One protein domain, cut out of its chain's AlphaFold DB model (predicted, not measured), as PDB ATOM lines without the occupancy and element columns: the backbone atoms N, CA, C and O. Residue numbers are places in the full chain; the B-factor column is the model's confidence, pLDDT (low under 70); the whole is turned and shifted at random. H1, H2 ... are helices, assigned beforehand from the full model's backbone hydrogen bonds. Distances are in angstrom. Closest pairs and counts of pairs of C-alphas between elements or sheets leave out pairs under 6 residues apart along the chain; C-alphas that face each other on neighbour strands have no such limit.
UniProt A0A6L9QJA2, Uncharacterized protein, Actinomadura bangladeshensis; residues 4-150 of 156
ATOM      1  N   ALA A   4     165.819 229.158 239.104       51.94
ATOM      2  CA  ALA A   4     167.163 228.585 239.188       51.94
ATOM      3  C   ALA A   4     168.246 229.594 239.624       51.94
ATOM      4  O   ALA A   4     169.234 229.196 240.236       51.94
ATOM      5  N   LEU A   5     168.057 230.894 239.364       50.78
ATOM      6  CA  LEU A   5     168.976 231.942 239.833       50.78
ATOM      7  C   LEU A   5     168.763 232.274 241.319       50.78
ATOM      8  O   LEU A   5     169.724 232.562 242.021       50.78
ATOM      9  N   LEU A   6     167.532 232.127 241.818       50.06
ATOM     10  CA  LEU A   6     167.175 232.317 243.230       50.06
ATOM     11  C   LEU A   6     167.771 231.223 244.135       50.06
ATOM     12  O   LEU A   6     168.138 231.492 245.276       50.06
ATOM     13  N   PHE A   7     167.920 229.997 243.620       45.41
ATOM     14  CA  PHE A   7     168.573 228.895 244.343       45.41
ATOM     15  C   PHE A   7     170.106 228.921 244.252       45.41
ATOM     16  O   PHE A   7     170.777 228.365 245.122       45.41
ATOM     17  N   ALA A   8     170.673 229.585 243.240       43.06
ATOM     18  CA  ALA A   8     172.121 229.733 243.101       43.06
ATOM     19  C   ALA A   8     172.712 230.743 244.105       43.06
ATOM     20  O   ALA A   8     173.866 230.599 244.511       43.06
ATOM     21  N   GLU A   9     171.925 231.728 244.552       47.12
ATOM     22  CA  GLU A   9     172.385 232.797 245.451       47.12
ATOM     23  C   GLU A   9     172.509 232.389 246.931       47.12
ATOM     24  O   GLU A   9     173.206 233.062 247.688       47.12
ATOM     25  N   VAL A  10     171.908 231.278 247.381       51.00
ATOM     26  CA  VAL A  10     171.882 230.932 248.820       51.00
ATOM     27  C   VAL A  10     172.091 229.436 249.074       51.00
ATOM     28  O   VAL A  10     171.371 228.801 249.838       51.00
ATOM     29  N   GLN A  11     173.129 228.841 248.488       51.59
ATOM     30  CA  GLN A  11     173.578 227.508 248.909       51.59
ATOM     31  C   GLN A  11     175.094 227.452 249.122       51.59
ATOM     32  O   GLN A  11     175.831 226.667 248.533       51.59
ATOM     33  N   ILE A  12     175.583 228.268 250.061       61.12
ATOM     34  CA  ILE A  12     176.813 227.917 250.780       61.12
ATOM     35  C   ILE A  12     176.520 226.593 251.496       61.12
ATOM     36  O   ILE A  12     175.752 226.581 252.461       61.12
ATOM     37  N   SER A  13     177.098 225.492 251.006       76.38
ATOM     38  CA  SER A  13     176.961 224.173 251.628       76.38
ATOM     39  C   SER A  13     177.307 224.253 253.119       76.38
ATOM     40  O   SER A  13     178.197 225.007 253.516       76.38
ATOM     41  N   THR A  14     176.630 223.476 253.965       80.19
ATOM     42  CA  THR A  14     176.885 223.443 255.419       80.19
ATOM     43  C   THR A  14     178.376 223.273 255.737       80.19
ATOM     44  O   THR A  14     178.902 223.939 256.626       80.19
ATOM     45  N   SER A  15     179.088 222.479 254.930       78.88
ATOM     46  CA  SER A  15     180.543 222.308 255.000       78.88
ATOM     47  C   SER A  15     181.331 223.610 254.822       78.88
ATOM     48  O   SER A  15     182.262 223.861 255.583       78.88
ATOM     49  N   ARG A  16     180.947 224.476 253.877       84.06
ATOM     50  CA  ARG A  16     181.587 225.786 253.676       84.06
ATOM     51  C   ARG A  16     181.335 226.723 254.857       84.06
ATOM     52  O   ARG A  16     182.256 227.417 255.270       84.06
ATOM     53  N   ARG A  17     180.130 226.713 255.443       86.19
ATOM     54  CA  ARG A  17     179.820 227.532 256.634       86.19
ATOM     55  C   ARG A  17     180.660 227.111 257.837       86.19
ATOM     56  O   ARG A  17     181.224 227.967 258.511       86.19
ATOM     57  N   ILE A  18     180.778 225.803 258.070       89.00
ATOM     58  CA  ILE A  18     181.622 225.256 259.138       89.00
ATOM     59  C   ILE A  18     183.087 225.630 258.895       89.00
ATOM     60  O   ILE A  18     183.737 226.144 259.801       89.00
ATOM     61  N   ALA A  19     183.594 225.449 257.671       88.81
ATOM     62  CA  ALA A  19     184.964 225.820 257.327       88.81
ATOM     63  C   ALA A  19     185.235 227.319 257.554       88.81
ATOM     64  O   ALA A  19     186.258 227.671 258.137       88.81
ATOM     65  N   MET A  20     184.302 228.197 257.166       90.00
ATOM     66  CA  MET A  20     184.400 229.636 257.433       90.00
ATOM     67  C   MET A  20     184.402 229.943 258.932       90.00
ATOM     68  O   MET A  20     185.230 230.726 259.384       90.00
ATOM     69  N   ALA A  21     183.518 229.318 259.714       91.44
ATOM     70  CA  ALA A  21     183.464 229.527 261.159       91.44
ATOM     71  C   ALA A  21     184.769 229.095 261.849       91.44
ATOM     72  O   ALA A  21     185.301 229.833 262.678       91.44
ATOM     73  N   VAL A  22     185.319 227.940 261.464       95.38
ATOM     74  CA  VAL A  22     186.604 227.441 261.978       95.38
ATOM     75  C   VAL A  22     187.748 228.375 261.589       95.38
ATOM     76  O   VAL A  22     188.570 228.711 262.439       95.38
ATOM     77  N   LEU A  23     187.784 228.842 260.337       94.50
ATOM     78  CA  LEU A  23     188.793 229.794 259.875       94.50
ATOM     79  C   LEU A  23     188.728 231.109 260.662       94.50
ATOM     80  O   LEU A  23     189.756 231.588 261.131       94.50
ATOM     81  N   LEU A  24     187.534 231.678 260.846       95.12
ATOM     82  CA  LEU A  24     187.359 232.920 261.601       95.12
ATOM     83  C   LEU A  24     187.779 232.758 263.061       95.12
ATOM     84  O   LEU A  24     188.489 233.612 263.588       95.12
ATOM     85  N   LEU A  25     187.406 231.644 263.693       97.19
ATOM     86  CA  LEU A  25     187.841 231.340 265.052       97.19
ATOM     87  C   LEU A  25     189.369 231.227 265.134       97.19
ATOM     88  O   LEU A  25     189.977 231.806 266.034       97.19
ATOM     89  N   ALA A  26     189.998 230.537 264.179       96.19
ATOM     90  CA  ALA A  26     191.451 230.421 264.115       96.19
ATOM     91  C   ALA A  26     192.128 231.794 263.962       96.19
ATOM     92  O   ALA A  26     193.087 232.078 264.677       96.19
ATOM     93  N   LEU A  27     191.603 232.672 263.101       97.00
ATOM     94  CA  LEU A  27     192.115 234.036 262.925       97.00
ATOM     95  C   LEU A  27     192.002 234.859 264.214       97.00
ATOM     96  O   LEU A  27     192.967 235.514 264.604       97.00
ATOM     97  N   VAL A  28     190.867 234.791 264.915       97.62
ATOM     98  CA  VAL A  28     190.692 235.473 266.211       97.62
ATOM     99  C   VAL A  28     191.711 234.967 267.231       97.62
ATOM    100  O   VAL A  28     192.360 235.768 267.903       97.62
ATOM    101  N   VAL A  29     191.905 233.650 267.326       96.69
ATOM    102  CA  VAL A  29     192.897 233.061 268.236       96.69
ATOM    103  C   VAL A  29     194.313 233.520 267.880       96.69
ATOM    104  O   VAL A  29     195.052 233.928 268.776       96.69
ATOM    105  N   MET A  30     194.688 233.519 266.597       96.00
ATOM    106  CA  MET A  30     195.996 234.009 266.141       96.00
ATOM    107  C   MET A  30     196.213 235.482 266.497       96.00
ATOM    108  O   MET A  30     197.272 235.835 267.019       96.00
ATOM    109  N   PHE A  31     195.202 236.324 266.273       97.19
ATOM    110  CA  PHE A  31     195.243 237.743 266.618       97.19
ATOM    111  C   PHE A  31     195.465 237.950 268.123       97.19
ATOM    112  O   PHE A  31     196.380 238.663 268.534       97.19
ATOM    113  N   LEU A  32     194.687 237.266 268.965       97.31
ATOM    114  CA  LEU A  32     194.801 237.378 270.422       97.31
ATOM    115  C   LEU A  32     196.125 236.825 270.962       97.31
ATOM    116  O   LEU A  32     196.717 237.420 271.869       97.31
ATOM    117  N   LEU A  33     196.606 235.703 270.421       96.25
ATOM    118  CA  LEU A  33     197.889 235.125 270.820       96.25
ATOM    119  C   LEU A  33     199.043 236.059 270.489       96.25
ATOM    120  O   LEU A  33     199.937 236.234 271.314       96.25
ATOM    121  N   GLY A  34     199.029 236.684 269.321       95.50
ATOM    122  CA  GLY A  34     200.109 237.579 268.967       95.50
ATOM    123  C   GLY A  34     200.028 238.959 269.647       95.50
ATOM    124  O   GLY A  34     201.074 239.521 269.963       95.50
ATOM    125  N   ILE A  35     198.846 239.424 270.082       96.06
ATOM    126  CA  ILE A  35     198.748 240.503 271.093       96.06
ATOM    127  C   ILE A  35     199.405 240.068 272.410       96.06
ATOM    128  O   ILE A  35     200.188 240.816 272.998       96.06
ATOM    129  N   CYS A  36     199.133 238.842 272.872       96.69
ATOM    130  CA  CYS A  36     199.789 238.303 274.064       96.69
ATOM    131  C   CYS A  36     201.312 238.201 273.876       96.69
ATOM    132  O   CYS A  36     202.056 238.431 274.832       96.69
ATOM    133  N   ALA A  37     201.785 237.884 272.669       95.38
ATOM    134  CA  ALA A  37     203.203 237.910 272.330       95.38
ATOM    135  C   ALA A  37     203.766 239.332 272.421       95.38
ATOM    136  O   ALA A  37     204.744 239.554 273.129       95.38
ATOM    137  N   TYR A  38     203.110 240.310 271.793       94.94
ATOM    138  CA  TYR A  38     203.538 241.708 271.818       94.94
ATOM    139  C   TYR A  38     203.668 242.245 273.252       94.94
ATOM    140  O   TYR A  38     204.689 242.823 273.610       94.94
ATOM    141  N   GLN A  39     202.694 241.945 274.114       94.75
ATOM    142  CA  GLN A  39     202.683 242.356 275.525       94.75
ATOM    143  C   GLN A  39     203.680 241.596 276.424       94.75
ATOM    144  O   GLN A  39     203.770 241.881 277.616       94.75
ATOM    145  N   GLY A  40     204.389 240.584 275.915       93.25
ATOM    146  CA  GLY A  40     205.283 239.748 276.727       93.25
ATOM    147  C   GLY A  40     204.546 238.747 277.633       93.25
ATOM    148  O   GLY A  40     205.146 238.142 278.526       93.25
ATOM    149  N   ARG A  41     203.245 238.523 277.405       95.19
ATOM    150  CA  ARG A  41     202.465 237.449 278.051       95.19
ATOM    151  C   ARG A  41     202.796 236.085 277.467       95.19
ATOM    152  O   ARG A  41     202.690 235.086 278.173       95.19
ATOM    153  N   TRP A  42     203.181 236.032 276.201       94.44
ATOM    154  CA  TRP A  42     203.736 234.851 275.557       94.44
ATOM    155  C   TRP A  42     205.161 235.182 275.121       94.44
ATOM    156  O   TRP A  42     205.361 235.974 274.210       94.44
ATOM    157  N   ARG A  43     206.152 234.616 275.813       92.81
ATOM    158  CA  ARG A  43     207.587 234.855 275.583       92.81
ATOM    159  C   ARG A  43     208.286 233.635 274.994       92.81
ATOM    160  O   ARG A  43     209.273 233.787 274.286       92.81
ATOM    161  N   SER A  44     207.744 232.442 275.237       92.00
ATOM    162  CA  SER A  44     208.304 231.166 274.793       92.00
ATOM    163  C   SER A  44     208.366 230.995 273.281       92.00
ATOM    164  O   SER A  44     209.078 230.123 272.815       92.00
ATOM    165  N   TRP A  45     207.673 231.813 272.482       92.19
ATOM    166  CA  TRP A  45     207.878 231.794 271.030       92.19
ATOM    167  C   TRP A  45     209.250 232.324 270.621       92.19
ATOM    168  O   TRP A  45     209.790 231.889 269.608       92.19
ATOM    169  N   HIS A  46     209.821 233.260 271.385       90.94
ATOM    170  CA  HIS A  46     211.049 233.929 270.987       90.94
ATOM    171  C   HIS A  46     212.225 232.943 271.030       90.94
ATOM    172  O   HIS A  46     212.495 232.294 272.047       90.94
ATOM    173  N   GLY A  47     212.902 232.783 269.891       85.06
ATOM    174  CA  GLY A  47     213.971 231.798 269.696       85.06
ATOM    175  C   GLY A  47     213.512 230.333 269.711       85.06
ATOM    176  O   GLY A  47     214.342 229.448 269.902       85.06
ATOM    177  N   ASN A  48     212.211 230.063 269.588       88.50
ATOM    178  CA  ASN A  48     211.679 228.704 269.568       88.50
ATOM    179  C   ASN A  48     211.786 228.091 268.163       88.50
ATOM    180  O   ASN A  48     211.268 228.692 267.220       88.50
ATOM    181  N   PRO A  49     212.377 226.891 268.006       86.38
ATOM    182  CA  PRO A  49     212.537 226.250 266.699       86.38
ATOM    183  C   PRO A  49     211.213 225.822 266.047       86.38
ATOM    184  O   PRO A  49     211.187 225.577 264.843       86.38
ATOM    185  N   PHE A  50     210.111 225.751 266.804       87.38
ATOM    186  CA  PHE A  50     208.773 225.490 266.268       87.38
ATOM    187  C   PHE A  50     208.372 226.517 265.198       87.38
ATOM    188  O   PHE A  50     207.674 226.190 264.237       87.38
ATOM    189  N   PHE A  51     208.818 227.767 265.344       86.31
ATOM    190  CA  PHE A  51     208.520 228.831 264.398       86.31
ATOM    191  C   PHE A  51     209.647 228.970 263.379       86.31
ATOM    192  O   PHE A  51     210.774 229.323 263.714       86.31
ATOM    193  N   LYS A  52     209.319 228.752 262.100       81.06
ATOM    194  CA  LYS A  52     210.268 228.922 260.988       81.06
ATOM    195  C   LYS A  52     210.813 230.352 260.889       81.06
ATOM    196  O   LYS A  52     211.935 230.545 260.435       81.06
ATOM    197  N   TRP A  53     210.011 231.341 261.280       83.00
ATOM    198  CA  TRP A  53     210.377 232.753 261.235       83.00
ATOM    199  C   TRP A  53     210.381 233.321 262.652       83.00
ATOM    200  O   TRP A  53     209.377 233.129 263.342       83.00
ATOM    201  N   PRO A  54     211.438 234.048 263.073       85.06
ATOM    202  CA  PRO A  54     211.583 234.513 264.448       85.06
ATOM    203  C   PRO A  54     210.333 235.232 264.937       85.06
ATOM    204  O   PRO A  54     209.778 234.845 265.954       85.06
ATOM    205  N   TYR A  55     209.812 236.182 264.157       91.62
ATOM    206  CA  TYR A  55     208.698 237.052 264.542       91.62
ATOM    207  C   TYR A  55     207.334 236.589 264.025       91.62
ATOM    208  O   TYR A  55     206.402 237.397 263.944       91.62
ATOM    209  N   SER A  56     207.179 235.303 263.675       90.50
ATOM    210  CA  SER A  56     205.925 234.806 263.096       90.50
ATOM    211  C   SER A  56     204.684 235.105 263.944       90.50
ATOM    212  O   SER A  56     203.677 235.473 263.349       90.50
ATOM    213  N   PRO A  57     204.693 235.038 265.293       91.94
ATOM    214  CA  PRO A  57     203.495 235.368 266.066       91.94
ATOM    215  C   PRO A  57     203.055 236.831 265.902       91.94
ATOM    216  O   PRO A  57     201.859 237.122 265.852       91.94
ATOM    217  N   LEU A  58     204.014 237.752 265.765       93.62
ATOM    218  CA  LEU A  58     203.734 239.169 265.535       93.62
ATOM    219  C   LEU A  58     203.209 239.385 264.108       93.62
ATOM    220  O   LEU A  58     202.167 240.016 263.932       93.62
ATOM    221  N   ALA A  59     203.843 238.764 263.106       92.81
ATOM    222  CA  ALA A  59     203.370 238.778 261.719       92.81
ATOM    223  C   ALA A  59     201.933 238.239 261.592       92.81
ATOM    224  O   ALA A  59     201.072 238.864 260.970       92.81
ATOM    225  N   CYS A  60     201.651 237.101 262.236       92.38
ATOM    226  CA  CYS A  60     200.331 236.476 262.251       92.38
ATOM    227  C   CYS A  60     199.268 237.376 262.891       92.38
ATOM    228  O   CYS A  60     198.121 237.323 262.461       92.38
ATOM    229  N   THR A  61     199.628 238.224 263.860       94.62
ATOM    230  CA  THR A  61     198.693 239.206 264.445       94.62
ATOM    231  C   THR A  61     198.221 240.185 263.388       94.62
ATOM    232  O   THR A  61     197.022 240.357 263.186       94.62
ATOM    233  N   TRP A  62     199.164 240.804 262.681       94.12
ATOM    234  CA  TRP A  62     198.859 241.795 261.656       94.12
ATOM    235  C   TRP A  62     198.090 241.179 260.491       94.12
ATOM    236  O   TRP A  62     197.082 241.737 260.057       94.12
ATOM    237  N   GLY A  63     198.492 239.982 260.055       93.62
ATOM    238  CA  GLY A  63     197.777 239.234 259.025       93.62
ATOM    239  C   GLY A  63     196.345 238.893 259.446       93.62
ATOM    240  O   GLY A  63     195.396 239.211 258.730       93.62
ATOM    241  N   ALA A  64     196.172 238.309 260.632       95.75
ATOM    242  CA  ALA A  64     194.860 237.909 261.127       95.75
ATOM    243  C   ALA A  64     193.937 239.108 261.374       95.75
ATOM    244  O   ALA A  64     192.791 239.088 260.929       95.75
ATOM    245  N   GLY A  65     194.439 240.170 262.010       95.56
ATOM    246  CA  GLY A  65     193.682 241.401 262.241       95.56
ATOM    247  C   GLY A  65     193.212 242.043 260.936       95.56
ATOM    248  O   GLY A  65     192.061 242.459 260.831       95.56
ATOM    249  N   SER A  66     194.060 242.032 259.907       95.50
ATOM    250  CA  SER A  66     193.715 242.567 258.587       95.50
ATOM    251  C   SER A  66     192.623 241.758 257.894       95.50
ATOM    252  O   SER A  66     191.665 242.329 257.377       95.50
ATOM    253  N   VAL A  67     192.723 240.425 257.913       94.62
ATOM    254  CA  VAL A  67     191.691 239.555 257.329       94.62
ATOM    255  C   VAL A  67     190.370 239.698 258.087       94.62
ATOM    256  O   VAL A  67     189.321 239.818 257.456       94.62
ATOM    257  N   LEU A  68     190.404 239.748 259.423       95.00
ATOM    258  CA  LEU A  68     189.212 239.988 260.243       95.00
ATOM    259  C   LEU A  68     188.562 241.337 259.914       95.00
ATOM    260  O   LEU A  68     187.336 241.421 259.833       95.00
ATOM    261  N   LEU A  69     189.365 242.374 259.666       92.62
ATOM    262  CA  LEU A  69     188.862 243.685 259.269       92.62
ATOM    263  C   LEU A  69     188.191 243.634 257.889       92.62
ATOM    264  O   LEU A  69     187.069 244.111 257.752       92.62
ATOM    265  N   LEU A  70     188.798 242.973 256.897       90.69
ATOM    266  CA  LEU A  70     188.185 242.778 255.573       90.69
ATOM    267  C   LEU A  70     186.869 241.994 255.653       90.69
ATOM    268  O   LEU A  70     185.881 242.377 255.022       90.69
ATOM    269  N   VAL A  71     186.826 240.925 256.453       90.44
ATOM    270  CA  VAL A  71     185.593 240.157 256.688       90.44
ATOM    271  C   VAL A  71     184.529 241.035 257.346       90.44
ATOM    272  O   VAL A  71     183.367 240.993 256.957       90.44
ATOM    273  N   THR A  72     184.921 241.878 258.299       88.31
ATOM    274  CA  THR A  72     184.000 242.807 258.965       88.31
ATOM    275  C   THR A  72     183.436 243.830 257.980       88.31
ATOM    276  O   THR A  72     182.229 244.047 257.956       88.31
ATOM    277  N   VAL A  73     184.269 244.417 257.117       86.19
ATOM    278  CA  VAL A  73     183.832 245.396 256.103       86.19
ATOM    279  C   VAL A  73     182.879 244.776 255.090       86.19
ATOM    280  O   VAL A  73     181.830 245.349 254.786       86.19
ATOM    281  N   THR A  74     183.237 243.603 254.571       82.94
ATOM    282  CA  THR A  74     182.412 242.877 253.596       82.94
ATOM    283  C   THR A  74     181.094 242.421 254.218       82.94
ATOM    284  O   THR A  74     180.042 242.590 253.606       82.94
ATOM    285  N   GLY A  75     181.129 241.942 255.465       82.88
ATOM    286  CA  GLY A  75     179.941 241.592 256.240       82.88
ATOM    287  C   GLY A  75     179.026 242.791 256.506       82.88
ATOM    288  O   GLY A  75     177.831 242.714 256.240       82.88
ATOM    289  N   LEU A  76     179.575 243.919 256.962       80.50
ATOM    290  CA  LEU A  76     178.810 245.150 257.197       80.50
ATOM    291  C   LEU A  76     178.150 245.660 255.911       80.50
ATOM    292  O   LEU A  76     176.965 245.982 255.930       80.50
ATOM    293  N   SER A  77     178.887 245.672 254.796       77.75
ATOM    294  CA  SER A  77     178.382 246.115 253.485       77.75
ATOM    295  C   SER A  77     177.219 245.262 252.970       77.75
ATOM    296  O   SER A  77     176.380 245.762 252.228       77.75
ATOM    297  N   ALA A  78     177.148 243.990 253.374       77.06
ATOM    298  CA  ALA A  78     176.048 243.098 253.016       77.06
ATOM    299  C   ALA A  78     174.795 243.287 253.894       77.06
ATOM    300  O   ALA A  78     173.695 242.958 253.457       77.06
ATOM    301  N   ILE A  79     174.947 243.788 255.125       81.62
ATOM    302  CA  ILE A  79     173.854 243.897 256.110       81.62
ATOM    303  C   ILE A  79     173.254 245.308 256.133       81.62
ATOM    304  O   ILE A  79     172.063 245.467 256.394       81.62
ATOM    305  N   VAL A  80     174.062 246.335 255.865       79.62
ATOM    306  CA  VAL A  80     173.650 247.739 255.962       79.62
ATOM    307  C   VAL A  80     173.647 248.371 254.563       79.62
ATOM    308  O   VAL A  80     174.703 248.766 254.059       79.62
ATOM    309  N   PRO A  81     172.477 248.480 253.906       75.62
ATOM    310  CA  PRO A  81     172.381 249.124 252.602       75.62
ATOM    311  C   PRO A  81     172.715 250.617 252.714       75.62
ATOM    312  O   PRO A  81     172.246 251.306 253.616       75.62
ATOM    313  N   GLY A  82     173.526 251.123 251.782       74.56
ATOM    314  CA  GLY A  82     173.907 252.537 251.741       74.56
ATOM    315  C   GLY A  82     175.051 252.930 252.678       74.56
ATOM    316  O   GLY A  82     175.204 254.120 252.957       74.56
ATOM    317  N   ILE A  83     175.872 251.976 253.148       75.94
ATOM    318  CA  ILE A  83     177.128 252.321 253.832       75.94
ATOM    319  C   ILE A  83     177.918 253.305 252.953       75.94
ATOM    320  O   ILE A  83     178.186 253.005 251.785       75.94
ATOM    321  N   PRO A  84     178.327 254.465 253.500       78.00
ATOM    322  CA  PRO A  84     179.143 255.415 252.763       78.00
ATOM    323  C   PRO A  84     180.423 254.736 252.278       78.00
ATOM    324  O   PRO A  84     181.153 254.152 253.080       78.00
ATOM    325  N   ALA A  85     180.746 254.860 250.987       74.31
ATOM    326  CA  ALA A  85     181.976 254.297 250.421       74.31
ATOM    327  C   ALA A  85     183.223 254.748 251.202       74.31
ATOM    328  O   ALA A  85     184.159 253.976 251.384       74.31
ATOM    329  N   MET A  86     183.199 255.967 251.751       74.62
ATOM    330  CA  MET A  86     184.233 256.483 252.646       74.62
ATOM    331  C   MET A  86     184.492 255.563 253.849       74.62
ATOM    332  O   MET A  86     185.643 255.332 254.194       74.62
ATOM    333  N   LEU A  87     183.451 254.993 254.459       77.38
ATOM    334  CA  LEU A  87     183.569 254.109 255.621       77.38
ATOM    335  C   LEU A  87     184.174 252.750 255.233       77.38
ATOM    336  O   LEU A  87     184.978 252.195 255.977       77.38
ATOM    337  N   VAL A  88     183.872 252.263 254.025       75.50
ATOM    338  CA  VAL A  88     184.539 251.091 253.434       75.50
ATOM    339  C   VAL A  88     186.023 251.387 253.205       75.50
ATOM    340  O   VAL A  88     186.869 250.617 253.650       75.50
ATOM    341  N   PHE A  89     186.366 252.523 252.589       79.12
ATOM    342  CA  PHE A  89     187.763 252.914 252.360       79.12
ATOM    343  C   PHE A  89     188.554 253.070 253.664       79.12
ATOM    344  O   PHE A  89     189.668 252.557 253.760       79.12
ATOM    345  N   VAL A  90     187.963 253.707 254.681       84.38
ATOM    346  CA  VAL A  90     188.578 253.900 256.007       84.38
ATOM    347  C   VAL A  90     188.950 252.575 256.669       84.38
ATOM    348  O   VAL A  90     189.907 252.539 257.432       84.38
ATOM    349  N   LEU A  91     188.242 251.486 256.371       83.25
ATOM    350  CA  LEU A  91     188.505 250.173 256.961       83.25
ATOM    351  C   LEU A  91     189.332 249.251 256.046       83.25
ATOM    352  O   LEU A  91     190.102 248.427 256.536       83.25
ATOM    353  N   VAL A  92     189.233 249.398 254.723       86.69
ATOM    354  CA  VAL A  92     190.027 248.605 253.765       86.69
ATOM    355  C   VAL A  92     191.488 249.049 253.750       86.69
ATOM    356  O   VAL A  92     192.374 248.198 253.747       86.69
ATOM    357  N   ILE A  93     191.761 250.357 253.780       90.25
ATOM    358  CA  ILE A  93     193.134 250.888 253.795       90.25
ATOM    359  C   ILE A  93     193.963 250.300 254.953       90.25
ATOM    360  O   ILE A  93     195.007 249.707 254.676       90.25
ATOM    361  N   PRO A  94     193.536 250.380 256.230       90.06
ATOM    362  CA  PRO A  94     194.296 249.797 257.331       90.06
ATOM    363  C   PRO A  94     194.413 248.274 257.235       90.06
ATOM    364  O   PRO A  94     195.428 247.735 257.668       90.06
ATOM    365  N   ALA A  95     193.448 247.571 256.630       91.62
ATOM    366  CA  ALA A  95     193.585 246.136 256.394       91.62
ATOM    367  C   ALA A  95     194.689 245.822 255.371       91.62
ATOM    368  O   ALA A  95     195.512 244.936 255.590       91.62
ATOM    369  N   VAL A  96     194.753 246.563 254.263       92.19
ATOM    370  CA  VAL A  96     195.818 246.390 253.262       92.19
ATOM    371  C   VAL A  96     197.181 246.745 253.860       92.19
ATOM    372  O   VAL A  96     198.145 246.000 253.681       92.19
ATOM    373  N   LEU A  97     197.259 247.838 254.623       93.50
ATOM    374  CA  LEU A  97     198.482 248.225 255.326       93.50
ATOM    375  C   LEU A  97     198.900 247.175 256.362       93.50
ATOM    376  O   LEU A  97     200.077 246.845 256.443       93.50
ATOM    377  N   GLY A  98     197.959 246.604 257.115       92.56
ATOM    378  CA  GLY A  98     198.250 245.543 258.075       92.56
ATOM    379  C   GLY A  98     198.761 244.258 257.407       92.56
ATOM    380  O   GLY A  98     199.692 243.637 257.920       92.56
ATOM    381  N   LEU A  99     198.246 243.890 256.227       93.00
ATOM    382  CA  LEU A  99     198.803 242.787 255.431       93.00
ATOM    383  C   LEU A  99     200.234 243.090 254.977       93.00
ATOM    384  O   LEU A  99     201.101 242.221 255.074       93.00
ATOM    385  N   ALA A 100     200.503 244.319 254.526       93.50
ATOM    386  CA  ALA A 100     201.855 244.738 254.167       93.50
ATOM    387  C   ALA A 100     202.798 244.677 255.381       93.50
ATOM    388  O   ALA A 100     203.901 244.142 255.282       93.50
ATOM    389  N   VAL A 101     202.340 245.135 256.548       91.25
ATOM    390  CA  VAL A 101     203.082 245.033 257.810       91.25
ATOM    391  C   VAL A 101     203.392 243.576 258.156       91.25
ATOM    392  O   VAL A 101     204.527 243.274 258.518       91.25
ATOM    393  N   ALA A 102     202.441 242.652 257.991       91.12
ATOM    394  CA  ALA A 102     202.678 241.229 258.243       91.12
ATOM    395  C   ALA A 102     203.844 240.667 257.406       91.12
ATOM    396  O   ALA A 102     204.618 239.854 257.910       91.12
ATOM    397  N   VAL A 103     204.011 241.135 256.164       89.62
ATOM    398  CA  VAL A 103     205.153 240.777 255.304       89.62
ATOM    399  C   VAL A 103     206.448 241.423 255.799       89.62
ATOM    400  O   VAL A 103     207.485 240.765 255.844       89.62
ATOM    401  N   VAL A 104     206.401 242.687 256.228       90.56
ATOM    402  CA  VAL A 104     207.570 243.392 256.789       90.56
ATOM    403  C   VAL A 104     208.115 242.684 258.034       90.56
ATOM    404  O   VAL A 104     209.324 242.670 258.236       90.56
ATOM    405  N   TYR A 105     207.272 242.007 258.822       87.69
ATOM    406  CA  TYR A 105     207.708 241.215 259.983       87.69
ATOM    407  C   TYR A 105     208.579 239.989 259.657       87.69
ATOM    408  O   TYR A 105     209.052 239.323 260.578       87.69
ATOM    409  N   VAL A 106     208.854 239.701 258.382       83.88
ATOM    410  CA  VAL A 106     209.955 238.801 258.006       83.88
ATOM    411  C   VAL A 106     211.306 239.391 258.442       83.88
ATOM    412  O   VAL A 106     212.138 238.676 258.998       83.88
ATOM    413  N   HIS A 107     211.481 240.704 258.263       86.62
ATOM    414  CA  HIS A 107     212.635 241.488 258.710       86.62
ATOM    415  C   HIS A 107     212.148 242.824 259.301       86.62
ATOM    416  O   HIS A 107     212.281 243.871 258.659       86.62
ATOM    417  N   PRO A 108     211.530 242.803 260.497       88.75
ATOM    418  CA  PRO A 108     210.900 243.987 261.052       88.75
ATOM    419  C   PRO A 108     211.964 245.030 261.409       88.75
ATOM    420  O   PRO A 108     212.993 244.688 261.999       88.75
ATOM    421  N   PRO A 109     211.728 246.316 261.116       90.38
ATOM    422  CA  PRO A 109     212.569 247.365 261.655       90.38
ATOM    423  C   PRO A 109     212.407 247.424 263.180       90.38
ATOM    424  O   PRO A 109     211.327 247.178 263.720       90.38
ATOM    425  N   ARG A 110     213.485 247.787 263.886       88.75
ATOM    426  CA  ARG A 110     213.563 247.694 265.357       88.75
ATOM    427  C   ARG A 110     212.421 248.400 266.086       88.75
ATOM    428  O   ARG A 110     211.909 247.869 267.058       88.75
ATOM    429  N   TRP A 111     211.974 249.554 265.593       88.25
ATOM    430  CA  TRP A 111     210.892 250.337 266.203       88.25
ATOM    431  C   TRP A 111     209.513 249.651 266.164       88.25
ATOM    432  O   TRP A 111     208.605 250.084 266.867       88.25
ATOM    433  N   MET A 112     209.336 248.589 265.369       91.00
ATOM    434  CA  MET A 112     208.100 247.789 265.330       91.00
ATOM    435  C   MET A 112     208.106 246.627 266.326       91.00
ATOM    436  O   MET A 112     207.062 246.016 266.581       91.00
ATOM    437  N   LEU A 113     209.277 246.275 266.857       93.88
ATOM    438  CA  LEU A 113     209.407 245.208 267.836       93.88
ATOM    439  C   LEU A 113     209.030 245.734 269.225       93.88
ATOM    440  O   LEU A 113     209.365 246.869 269.562       93.88
ATOM    441  N   PRO A 114     208.343 244.929 270.050       94.44
ATOM    442  CA  PRO A 114     208.071 245.317 271.425       94.44
ATOM    443  C   PRO A 114     209.381 245.396 272.218       94.44
ATOM    444  O   PRO A 114     210.302 244.605 271.993       94.44
ATOM    445  N   ASP A 115     209.446 246.303 273.192       94.12
ATOM    446  CA  ASP A 115     210.676 246.596 273.942       94.12
ATOM    447  C   ASP A 115     211.303 245.362 274.592       94.12
ATOM    448  O   ASP A 115     212.520 245.252 274.677       94.12
ATOM    449  N   TRP A 116     210.497 244.377 274.996       94.69
ATOM    450  CA  TRP A 116     211.020 243.144 275.581       94.69
ATOM    451  C   TRP A 116     211.745 242.234 274.595       94.69
ATOM    452  O   TRP A 116     212.680 241.543 275.000       94.69
ATOM    453  N   VAL A 117     211.339 242.239 273.324       94.62
ATOM    454  CA  VAL A 117     212.060 241.544 272.249       94.62
ATOM    455  C   VAL A 117     213.358 242.287 271.977       94.62
ATOM    456  O   VAL A 117     214.419 241.677 271.995       94.62
ATOM    457  N   ARG A 118     213.289 243.614 271.841       94.88
ATOM    458  CA  ARG A 118     214.464 244.467 271.608       94.88
ATOM    459  C   ARG A 118     215.507 244.323 272.720       94.88
ATOM    460  O   ARG A 118     216.679 244.117 272.434       94.88
ATOM    461  N   TRP A 119     215.074 244.326 273.981       94.69
ATOM    462  CA  TRP A 119     215.930 244.075 275.144       94.69
ATOM    463  C   TRP A 119     216.576 242.682 275.094       94.69
ATOM    464  O   TRP A 119     217.775 242.541 275.324       94.69
ATOM    465  N   ARG A 120     215.804 241.640 274.748       90.88
ATOM    466  CA  ARG A 120     216.319 240.266 274.579       90.88
ATOM    467  C   ARG A 120     217.339 240.147 273.447       90.88
ATOM    468  O   ARG A 120     218.217 239.295 273.530       90.88
ATOM    469  N   GLU A 121     217.197 240.959 272.409       92.25
ATOM    470  CA  GLU A 121     218.117 241.030 271.271       92.25
ATOM    471  C   GLU A 121     219.334 241.930 271.533       92.25
ATOM    472  O   GLU A 121     220.222 242.002 270.687       92.25
ATOM    473  N   GLY A 122     219.405 242.580 272.700       91.44
ATOM    474  CA  GLY A 122     220.521 243.448 273.073       91.44
ATOM    475  C   GLY A 122     220.496 244.814 272.387       91.44
ATOM    476  O   GLY A 122     221.554 245.364 272.093       91.44
ATOM    477  N   ASP A 123     219.312 245.359 272.099       92.19
ATOM    478  CA  ASP A 123     219.179 246.717 271.568       92.19
ATOM    479  C   ASP A 123     219.691 247.751 272.587       92.19
ATOM    480  O   ASP A 123     219.133 247.891 273.674       92.19
ATOM    481  N   GLU A 124     220.727 248.507 272.215       90.94
ATOM    482  CA  GLU A 124     221.348 249.548 273.048       90.94
ATOM    483  C   GLU A 124     220.357 250.636 273.487       90.94
ATOM    484  O   GLU A 124     220.554 251.275 274.518       90.94
ATOM    485  N   ALA A 125     219.269 250.833 272.733       90.69
ATOM    486  CA  ALA A 125     218.215 251.781 273.088       90.69
ATOM    487  C   ALA A 125     217.312 251.295 274.239       90.69
ATOM    488  O   ALA A 125     216.549 252.093 274.784       90.69
ATOM    489  N   VAL A 126     217.362 250.007 274.598       91.44
ATOM    490  CA  VAL A 126     216.553 249.405 275.665       91.44
ATOM    491  C   VAL A 126     217.492 248.747 276.671       91.44
ATOM    492  O   VAL A 126     217.753 247.549 276.622       91.44
ATOM    493  N   THR A 127     218.028 249.550 277.586       89.56
ATOM    494  CA  THR A 127     219.017 249.106 278.582       89.56
ATOM    495  C   THR A 127     218.379 248.436 279.798       89.56
ATOM    496  O   THR A 127     218.956 247.524 280.393       89.56
ATOM    497  N   GLU A 128     217.171 248.856 280.168       92.19
ATOM    498  CA  GLU A 128     216.462 248.345 281.336       92.19
ATOM    499  C   GLU A 128     215.629 247.108 281.009       92.19
ATOM    500  O   GLU A 128     215.006 247.008 279.950       92.19
ATOM    501  N   ARG A 129     215.572 246.165 281.959       92.12
ATOM    502  CA  ARG A 129     214.723 244.978 281.831       92.12
ATOM    503  C   ARG A 129     213.247 245.405 281.814       92.12
ATOM    504  O   ARG A 129     212.778 245.965 282.804       92.12
ATOM    505  N   PRO A 130     212.475 245.080 280.762       94.44
ATOM    506  CA  PRO A 130     211.090 245.524 280.670       94.44
ATOM    507  C   PRO A 130     210.194 244.921 281.758       94.44
ATOM    508  O   PRO A 130     210.253 243.725 282.060       94.44
ATOM    509  N   ALA A 131     209.275 245.736 282.281       93.19
ATOM    510  CA  ALA A 131     208.376 245.367 283.378       93.19
ATOM    511  C   ALA A 131     207.483 244.146 283.080       93.19
ATOM    512  O   ALA A 131     207.061 243.444 284.001       93.19
ATOM    513  N   CYS A 132     207.217 243.841 281.804       91.50
ATOM    514  CA  CYS A 132     206.408 242.686 281.413       91.50
ATOM    515  C   CYS A 132     206.982 241.351 281.923       91.50
ATOM    516  O   CYS A 132     206.225 240.400 282.114       91.50
ATOM    517  N   PHE A 133     208.295 241.265 282.174       91.00
ATOM    518  CA  PHE A 133     208.921 240.075 282.756       91.00
ATOM    519  C   PHE A 133     208.423 239.789 284.177       91.00
ATOM    520  O   PHE A 133     208.191 238.624 284.506       91.00
ATOM    521  N   GLU A 134     208.196 240.832 284.976       92.50
ATOM    522  CA  GLU A 134     207.651 240.706 286.329       92.50
ATOM    523  C   GLU A 134     206.126 240.571 286.293       92.50
ATOM    524  O   GLU A 134     205.564 239.618 286.838       92.50
ATOM    525  N   VAL A 135     205.445 241.453 285.551       93.19
ATOM    526  CA  VAL A 135     203.973 241.467 285.451       93.19
ATOM    527  C   VAL A 135     203.427 240.150 284.882       93.19
ATOM    528  O   VAL A 135     202.354 239.684 285.269       93.19
ATOM    529  N   HIS A 136     204.157 239.511 283.965       92.81
ATOM    530  CA  HIS A 136     203.744 238.271 283.306       92.81
ATOM    531  C   HIS A 136     204.629 237.075 283.654       92.81
ATOM    532  O   HIS A 136     204.686 236.101 282.890       92.81
ATOM    533  N   ARG A 137     205.279 237.105 284.826       88.69
ATOM    534  CA  ARG A 137     206.126 236.012 285.323       88.69
ATOM    535  C   ARG A 137     205.409 234.661 285.325       88.69
ATOM    536  O   ARG A 137     205.963 233.672 284.862       88.69
ATOM    537  N   HIS A 138     204.150 234.639 285.764       91.44
ATOM    538  CA  HIS A 138     203.314 233.433 285.857       91.44
ATOM    539  C   HIS A 138     202.248 233.348 284.755       91.44
ATOM    540  O   HIS A 138     201.146 232.836 284.972       91.44
ATOM    541  N   SER A 139     202.540 233.879 283.566       93.44
ATOM    542  CA  SER A 139     201.575 233.880 282.467       93.44
ATOM    543  C   SER A 139     201.131 232.463 282.091       93.44
ATOM    544  O   SER A 139     201.914 231.644 281.601       93.44
ATOM    545  N   ARG A 140     199.827 232.196 282.250       94.88
ATOM    546  CA  ARG A 140     199.196 230.940 281.813       94.88
ATOM    547  C   ARG A 140     199.334 230.730 280.307       94.88
ATOM    548  O   ARG A 140     199.543 229.601 279.882       94.88
ATOM    549  N   VAL A 141     199.263 231.809 279.523       94.62
ATOM    550  CA  VAL A 141     199.429 231.755 278.063       94.62
ATOM    551  C   VAL A 141     200.819 231.227 277.721       94.62
ATOM    552  O   VAL A 141     200.928 230.296 276.936       94.62
ATOM    553  N   ASN A 142     201.868 231.739 278.377       94.25
ATOM    554  CA  ASN A 142     203.232 231.251 278.170       94.25
ATOM    555  C   ASN A 142     203.344 229.755 278.485       94.25
ATOM    556  O   ASN A 142     203.864 228.994 277.676       94.25
ATOM    557  N   LYS A 143     202.799 229.325 279.632       93.12
ATOM    558  CA  LYS A 143     202.832 227.920 280.063       93.12
ATOM    559  C   LYS A 143     202.127 226.988 279.072       93.12
ATOM    560  O   LYS A 143     202.679 225.953 278.725       93.12
ATOM    561  N   ILE A 144     200.931 227.357 278.610       94.94
ATOM    562  CA  ILE A 144     200.181 226.571 277.619       94.94
ATOM    563  C   ILE A 144     200.952 226.514 276.304       94.94
ATOM    564  O   ILE A 144     201.146 225.433 275.757       94.94
ATOM    565  N   MET A 145     201.438 227.659 275.821       94.62
ATOM    566  CA  MET A 145     202.142 227.702 274.544       94.62
ATOM    567  C   MET A 145     203.441 226.907 274.576       94.62
ATOM    568  O   MET A 145     203.741 226.267 273.582       94.62
ATOM    569  N   ARG A 146     204.159 226.853 275.706       92.38
ATOM    570  CA  ARG A 146     205.322 225.964 275.864       92.38
ATOM    571  C   ARG A 146     204.976 224.501 275.606       92.38
ATOM    572  O   ARG A 146     205.705 223.843 274.881       92.38
ATOM    573  N   VAL A 147     203.850 224.021 276.134       93.44
ATOM    574  CA  VAL A 147     203.378 222.651 275.876       93.44
ATOM    575  C   VAL A 147     203.002 222.477 274.404       93.44
ATOM    576  O   VAL A 147     203.421 221.514 273.777       93.44
ATOM    577  N   VAL A 148     202.261 223.429 273.830       92.00
ATOM    578  CA  VAL A 148     201.826 223.369 272.420       92.00
ATOM    579  C   VAL A 148     203.014 223.362 271.455       92.00
ATOM    580  O   VAL A 148     202.977 222.670 270.441       92.00
ATOM    581  N   THR A 149     204.063 224.127 271.757       91.50
ATOM    582  CA  THR A 149     205.251 224.259 270.906       91.50
ATOM    583  C   THR A 149     206.402 223.339 271.322       91.50
ATOM    584  O   THR A 149     207.495 223.514 270.798       91.50
ATOM    585  N   ASN A 150     206.192 222.412 272.270       89.75
ATOM    586  CA  ASN A 150     207.225 221.533 272.842       89.75
ATOM    587  C   ASN A 150     208.510 222.284 273.255       89.75
ATOM    588  O   ASN A 150     209.614 221.949 272.831       89.75
TER     589      ASN A 150
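What this domain is: This is residues 4 to 150 of the 156 residues of an uncharacterized protein of Actinomadura bangladeshensis (UniProt A0A6L9QJA2). Two long helices, H2 and H3, meet near the end of H2 and the start of H3 as a V, and H4 folds back beside H3 on the side away from H2. At the closed end of the V the long link of residues 39 to 55 and the short helices H5, H6 and H7 gather loosely, while at the other end residues 4 to 23, with H1 and the first part of H2, stick out as an arm. The printed part has 147 residues with seven named helices, H1 to H7 in chain order, and no named strand; the class is all helix. It is loose, with a radius of gyration of the C-alphas of 19.2 A, and elongated, spanning 66 by 35 by 26 A.

How they stand to each other: Begin with H2, residues 14 to 38, the longest helix. H3, residues 56 to 79, touches it with residues 57 to 68 alone; look at the closest C-alphas, those of Phe 31 and Thr 61, 4.3 A apart. The two run opposite ways at a steep tilt of 46 degrees. H4, residues 85 to 104, forms a helical hairpin with H3, opposite ways at a shallow tilt of 18 degrees, and their closest C-alphas, Ser 66 and Ala 95, are 4.2 A apart. H2 and H4 are apart. H7, residues 140 to 148, is close to H2 but not clearly touching, with the closest C-alphas, Cys 36 and Val 141, 7.7 A apart. H5, residues 115 to 120, is near H2, and H6, residues 132 to 135, is close to H5 but not clearly touching, with the closest C-alphas, Trp 116 and Cys 132, 7.4 A apart. H1, residues 4 to 8, touches no helix. In H1, H2, H3, H5 and H7 every O i to N i+4 pair is within hydrogen-bond range, in H4 15 of 16 are, and H6 is too short for such a pair, its one O i to N i+3 pair being out of range.

Where its parts are: Find C-alpha 14 at (176.885, 223.443, 255.419); from there H2 runs 36.2 A to C-alpha 38 at (203.538, 241.708, 271.818). H3 measures 34.1 A, H4 28.5 A and H7 12.3 A from first to last C-alpha. H7 ends at C-alpha 148, (201.826, 223.369, 272.420).

The domain as a whole: The C-alphas farthest apart, those of Ala 4 and Thr 127, are 68.3 A from each other. Without residues 4 to 23, which stand free, the body spans 51 by 32 by 27 A. The printed part has no cut; the links H2 to H3 and H5 to H6 are long. Look for low confidence at residues 4 to 12, under 70, against a mean pLDDT of the printed part of 87.5.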